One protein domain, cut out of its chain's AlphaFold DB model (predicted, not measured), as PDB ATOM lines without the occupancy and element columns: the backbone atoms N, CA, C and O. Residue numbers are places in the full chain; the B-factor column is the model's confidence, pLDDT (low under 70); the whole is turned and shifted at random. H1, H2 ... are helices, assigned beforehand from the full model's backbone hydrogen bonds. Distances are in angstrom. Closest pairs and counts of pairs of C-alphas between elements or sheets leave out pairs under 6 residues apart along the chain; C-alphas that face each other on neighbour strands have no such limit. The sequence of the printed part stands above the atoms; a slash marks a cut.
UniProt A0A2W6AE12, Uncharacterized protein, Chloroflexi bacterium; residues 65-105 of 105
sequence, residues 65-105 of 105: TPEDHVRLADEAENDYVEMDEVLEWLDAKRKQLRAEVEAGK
ATOM      1  N   THR A  65      44.234 -54.463 -13.965       68.94
ATOM      2  CA  THR A  65      45.689 -54.544 -13.817       68.94
ATOM      3  C   THR A  65      46.116 -54.015 -12.440       68.94
ATOM      4  O   THR A  65      45.367 -53.273 -11.802       68.94
ATOM      5  N   PRO A  66      47.333 -54.327 -11.951       70.56
ATOM      6  CA  PRO A  66      47.851 -53.698 -10.733       70.56
ATOM      7  C   PRO A  66      47.849 -52.162 -10.795       70.56
ATOM      8  O   PRO A  66      47.618 -51.506  -9.786       70.56
ATOM      9  N   GLU A  67      48.070 -51.590 -11.980       71.56
ATOM     10  CA  GLU A  67      48.011 -50.145 -12.220       71.56
ATOM     11  C   GLU A  67      46.576 -49.612 -12.121       71.56
ATOM     12  O   GLU A  67      46.370 -48.542 -11.554       71.56
ATOM     13  N   ASP A  68      45.580 -50.374 -12.585       71.56
ATOM     14  CA  ASP A  68      44.166 -50.035 -12.396       71.56
ATOM     15  C   ASP A  68      43.768 -50.056 -10.923       71.56
ATOM     16  O   ASP A  68      43.036 -49.174 -10.491       71.56
ATOM     17  N   HIS A  69      44.269 -51.015 -10.143       73.56
ATOM     18  CA  HIS A  69      44.026 -51.064  -8.698       73.56
ATOM     19  C   HIS A  69      44.625 -49.870  -7.969       73.56
ATOM     20  O   HIS A  69      43.961 -49.289  -7.119       73.56
ATOM     21  N   VAL A  70      45.856 -49.480  -8.315       78.38
ATOM     22  CA  VAL A  70      46.492 -48.282  -7.747       78.38
ATOM     23  C   VAL A  70      45.712 -47.034  -8.145       78.38
ATOM     24  O   VAL A  70      45.346 -46.251  -7.278       78.38
ATOM     25  N   ARG A  71      45.367 -46.889  -9.429       80.00
ATOM     26  CA  ARG A  71      44.562 -45.765  -9.918       80.00
ATOM     27  C   ARG A  71      43.207 -45.690  -9.211       80.00
ATOM     28  O   ARG A  71      42.807 -44.614  -8.792       80.00
ATOM     29  N   LEU A  72      42.506 -46.813  -9.074       76.25
ATOM     30  CA  LEU A  72      41.210 -46.878  -8.398       76.25
ATOM     31  C   LEU A  72      41.327 -46.595  -6.901       76.25
ATOM     32  O   LEU A  72      40.436 -45.962  -6.350       76.25
ATOM     33  N   ALA A  73      42.401 -47.037  -6.245       76.44
ATOM     34  CA  ALA A  73      42.655 -46.715  -4.845       76.44
ATOM     35  C   ALA A  73      42.941 -45.218  -4.652       76.44
ATOM     36  O   ALA A  73      42.354 -44.609  -3.762       76.44
ATOM     37  N   ASP A  74      43.762 -44.619  -5.521       75.12
ATOM     38  CA  ASP A  74      44.083 -43.186  -5.504       75.12
ATOM     39  C   ASP A  74      42.843 -42.321  -5.815       75.12
ATOM     40  O   ASP A  74      42.626 -41.274  -5.204       75.12
ATOM     41  N   GLU A  75      41.995 -42.763  -6.752       70.19
ATOM     42  CA  GLU A  75      40.718 -42.114  -7.081       70.19
ATOM     43  C   GLU A  75      39.682 -42.277  -5.955       70.19
ATOM     44  O   GLU A  75      38.930 -41.345  -5.673       70.19
ATOM     45  N   ALA A  76      39.657 -43.431  -5.280       67.75
ATOM     46  CA  ALA A  76      38.748 -43.703  -4.166       67.75
ATOM     47  C   ALA A  76      39.158 -43.005  -2.862       67.75
ATOM     48  O   ALA A  76      38.323 -42.856  -1.970       67.75
ATOM     49  N   GLU A  77      40.410 -42.552  -2.734       57.97
ATOM     50  CA  GLU A  77      40.910 -41.914  -1.511       57.97
ATOM     51  C   GLU A  77      40.205 -40.576  -1.193       57.97
ATOM     52  O   GLU A  77      40.361 -40.055  -0.089       57.97
ATOM     53  N   ASN A  78      39.393 -40.026  -2.112       55.34
ATOM     54  CA  ASN A  78      38.791 -38.699  -1.952       55.34
ATOM     55  C   ASN A  78      37.258 -38.607  -1.944       55.34
ATOM     56  O   ASN A  78      36.773 -37.562  -1.522       55.34
ATOM     57  N   ASP A  79      36.488 -39.638  -2.305       61.75
ATOM     58  CA  ASP A  79      35.022 -39.517  -2.353       61.75
ATOM     59  C   ASP A  79      34.315 -40.759  -1.790       61.75
ATOM     60  O   ASP A  79      34.299 -41.837  -2.384       61.75
ATOM     61  N   TYR A  80      33.685 -40.592  -0.624       66.44
ATOM     62  CA  TYR A  80      32.673 -41.524  -0.135       66.44
ATOM     63  C   TYR A  80      31.367 -41.256  -0.887       66.44
ATOM     64  O   TYR A  80      30.867 -40.131  -0.858       66.44
ATOM     65  N   VAL A  81      30.804 -42.283  -1.524       70.69
ATOM     66  CA  VAL A  81      29.504 -42.203  -2.200       70.69
ATOM     67  C   VAL A  81      28.595 -43.283  -1.631       70.69
ATOM     68  O   VAL A  81      28.980 -44.452  -1.551       70.69
ATOM     69  N   GLU A  82      27.385 -42.894  -1.237       81.06
ATOM     70  CA  GLU A  82      26.375 -43.836  -0.763       81.06
ATOM     71  C   GLU A  82      25.877 -44.712  -1.921       81.06
ATOM     72  O   GLU A  82      25.684 -44.245  -3.046       81.06
ATOM     73  N   MET A  83      25.615 -45.993  -1.650       77.81
ATOM     74  CA  MET A  83      25.161 -46.934  -2.685       77.81
ATOM     75  C   MET A  83      23.875 -46.457  -3.381       77.81
ATOM     76  O   MET A  83      23.723 -46.636  -4.590       77.81
ATOM     77  N   ASP A  84      22.972 -45.811  -2.642       85.12
ATOM     78  CA  ASP A  84      21.724 -45.271  -3.188       85.12
ATOM     79  C   ASP A  84      21.979 -44.148  -4.209       85.12
ATOM     80  O   ASP A  84      21.330 -44.108  -5.254       85.12
ATOM     81  N   GLU A  85      22.985 -43.296  -3.981       79.38
ATOM     82  CA  GLU A  85      23.376 -42.241  -4.926       79.38
ATOM     83  C   GLU A  85      23.970 -42.836  -6.208       79.38
ATOM     84  O   GLU A  85      23.630 -42.409  -7.315       79.38
ATOM     85  N   VAL A  86      24.790 -43.888  -6.081       81.38
ATOM     86  CA  VAL A  86      25.320 -44.626  -7.239       81.38
ATOM     87  C   VAL A  86      24.179 -45.215  -8.071       81.38
ATOM     88  O   VAL A  86      24.183 -45.110  -9.302       81.38
ATOM     89  N   LEU A  87      23.182 -45.819  -7.418       83.81
ATOM     90  CA  LEU A  87      22.026 -46.400  -8.099       83.81
ATOM     91  C   LEU A  87      21.212 -45.333  -8.836       83.81
ATOM     92  O   LEU A  87      20.857 -45.542  -9.998       83.81
ATOM     93  N   GLU A  88      20.972 -44.175  -8.219       88.62
ATOM     94  CA  GLU A  88      20.284 -43.054  -8.865       88.62
ATOM     95  C   GLU A  88      21.047 -42.534 -10.094       88.62
ATOM     96  O   GLU A  88      20.443 -42.301 -11.150       88.62
ATOM     97  N   TRP A  89      22.375 -42.408 -10.003       84.62
ATOM     98  CA  TRP A  89      23.216 -41.989 -11.129       84.62
ATOM     99  C   TRP A  89      23.180 -42.987 -12.283       84.62
ATOM    100  O   TRP A  89      23.031 -42.590 -13.445       84.62
ATOM    101  N   LEU A  90      23.275 -44.283 -11.983       86.81
ATOM    102  CA  LEU A  90      23.199 -45.340 -12.991       86.81
ATOM    103  C   LEU A  90      21.841 -45.343 -13.696       86.81
ATOM    104  O   LEU A  90      21.779 -45.466 -14.924       86.81
ATOM    105  N   ASP A  91      20.753 -45.153 -12.953       89.00
ATOM    106  CA  ASP A  91      19.406 -45.143 -13.519       89.00
ATOM    107  C   ASP A  91      19.158 -43.896 -14.385       89.00
ATOM    108  O   ASP A  91      18.580 -43.990 -15.477       89.00
ATOM    109  N   ALA A  92      19.665 -42.733 -13.962       86.50
ATOM    110  CA  ALA A  92      19.666 -41.514 -14.767       86.50
ATOM    111  C   ALA A  92      20.474 -41.698 -16.063       86.50
ATOM    112  O   ALA A  92      19.989 -41.374 -17.154       86.50
ATOM    113  N   LYS A  93      21.668 -42.296 -15.972       84.50
ATOM    114  CA  LYS A  93      22.523 -42.554 -17.135       84.50
ATOM    115  C   LYS A  93      21.877 -43.526 -18.117       84.50
ATOM    116  O   LYS A  93      21.904 -43.305 -19.328       84.50
ATOM    117  N   ARG A  94      21.233 -44.575 -17.608       86.06
ATOM    118  CA  ARG A  94      20.489 -45.547 -18.415       86.06
ATOM    119  C   ARG A  94      19.319 -44.898 -19.156       86.06
ATOM    120  O   ARG A  94      19.091 -45.227 -20.321       86.06
ATOM    121  N   LYS A  95      18.586 -43.982 -18.514       88.75
ATOM    122  CA  LYS A  95      17.507 -43.211 -19.161       88.75
ATOM    123  C   LYS A  95      18.048 -42.303 -20.265       88.75
ATOM    124  O   LYS A  95      17.486 -42.304 -21.356       88.75
ATOM    125  N   GLN A  96      19.156 -41.604 -20.013       86.75
ATOM    126  CA  GLN A  96      19.827 -40.771 -21.015       86.75
ATOM    127  C   GLN A  96      20.229 -41.591 -22.250       86.75
ATOM    128  O   GLN A  96      19.853 -41.244 -23.366       86.75
ATOM    129  N   LEU A  97      20.937 -42.706 -22.052       80.50
ATOM    130  CA  LEU A  97      21.402 -43.557 -23.152       80.50
ATOM    131  C   LEU A  97      20.242 -44.123 -23.979       80.50
ATOM    132  O   LEU A  97      20.342 -44.221 -25.199       80.50
ATOM    133  N   ARG A  98      19.119 -44.475 -23.341       81.38
ATOM    134  CA  ARG A  98      17.909 -44.900 -24.061       81.38
ATOM    135  C   ARG A  98      17.335 -43.782 -24.926       81.38
ATOM    136  O   ARG A  98      17.035 -44.033 -26.086       81.38
ATOM    137  N   ALA A  99      17.239 -42.568 -24.388       79.31
ATOM    138  CA  ALA A  99      16.749 -41.417 -25.139       79.31
ATOM    139  C   ALA A  99      17.661 -41.074 -26.331       79.31
ATOM    140  O   ALA A  99      17.165 -40.766 -27.408       79.31
ATOM    141  N   GLU A 100      18.984 -41.183 -26.178       80.06
ATOM    142  CA  GLU A 100      19.951 -40.983 -27.270       80.06
ATOM    143  C   GLU A 100      19.801 -42.037 -28.379       80.06
ATOM    144  O   GLU A 100      19.862 -41.706 -29.562       80.06
ATOM    145  N   VAL A 101      19.549 -43.300 -28.016       78.25
ATOM    146  CA  VAL A 101      19.289 -44.382 -28.981       78.25
ATOM    147  C   VAL A 101      17.944 -44.199 -29.695       78.25
ATOM    148  O   VAL A 101      17.831 -44.512 -30.879       78.25
ATOM    149  N   GLU A 102      16.925 -43.697 -28.999       72.62
ATOM    150  CA  GLU A 102      15.603 -43.420 -29.572       72.62
ATOM    151  C   GLU A 102      15.599 -42.171 -30.466       72.62
ATOM    152  O   GLU A 102      14.905 -42.164 -31.478       72.62
ATOM    153  N   ALA A 103      16.400 -41.154 -30.136       70.19
ATOM    154  CA  ALA A 103      16.569 -39.935 -30.930       70.19
ATOM    155  C   ALA A 103      17.543 -40.096 -32.116       70.19
ATOM    156  O   ALA A 103      17.573 -39.248 -33.004       70.19
ATOM    157  N   GLY A 104      18.358 -41.156 -32.115       56.97
ATOM    158  CA  GLY A 104      19.284 -41.520 -33.193       56.97
ATOM    159  C   GLY A 104      18.689 -42.431 -34.278       56.97
ATOM    160  O   GLY A 104      19.445 -42.953 -35.100       56.97
ATOM    161  N   LYS A 105      17.367 -42.647 -34.271       47.47
ATOM    162  CA  LYS A 105      16.574 -43.247 -35.358       47.47
ATOM    163  C   LYS A 105      15.753 -42.175 -36.065       47.47
ATOM    164  O   LYS A 105      15.499 -42.370 -37.274       47.47
TER     165      LYS A 105
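AT A GLANCE: This is residues 65 to 105 of the 105 residues of an uncharacterized protein of Chloroflexi bacterium (UniProt A0A2W6AE12). A long helix, H2, and a shorter one, H1, make the two arms of a wide open V, with residues 77 to 82 strung out between them and no packing of one arm on the other. The printed part has 41 residues with two named helices, H1 then H2, and no named strand; its class is all helix. The whole is extended, with a radius of gyration of the C-alphas of 15.2 A, and flat, spanning 41 by 24 by 12 A.

IN THESE COORDINATES: Find C-alpha 83 at (25.161, -46.934, -2.685); from there H2, residues 83 to 103, runs 30.3 A to C-alpha 103 at (16.569, -39.935, -30.930). Go back to C-alpha 66 at (47.851, -53.698, -10.733), where H1, residues 66 to 76, begins its 15.0 A.

HOW THE PARTS SIT: H2 and H1 are apart, with no C-alpha of the one within 8 A of the other. In both helices every O i to N i+4 pair is within hydrogen-bond range.

THE WHOLE: The C-alphas of Glu 77 and Lys 105, the two farthest apart, are 41.7 A apart. The link from H1 to H2, six residues, is short, and the printed part has no cut. Look for low confidence, pLDDT under 70, at residue 65, residues 76 to 80 and residues 104 to 105.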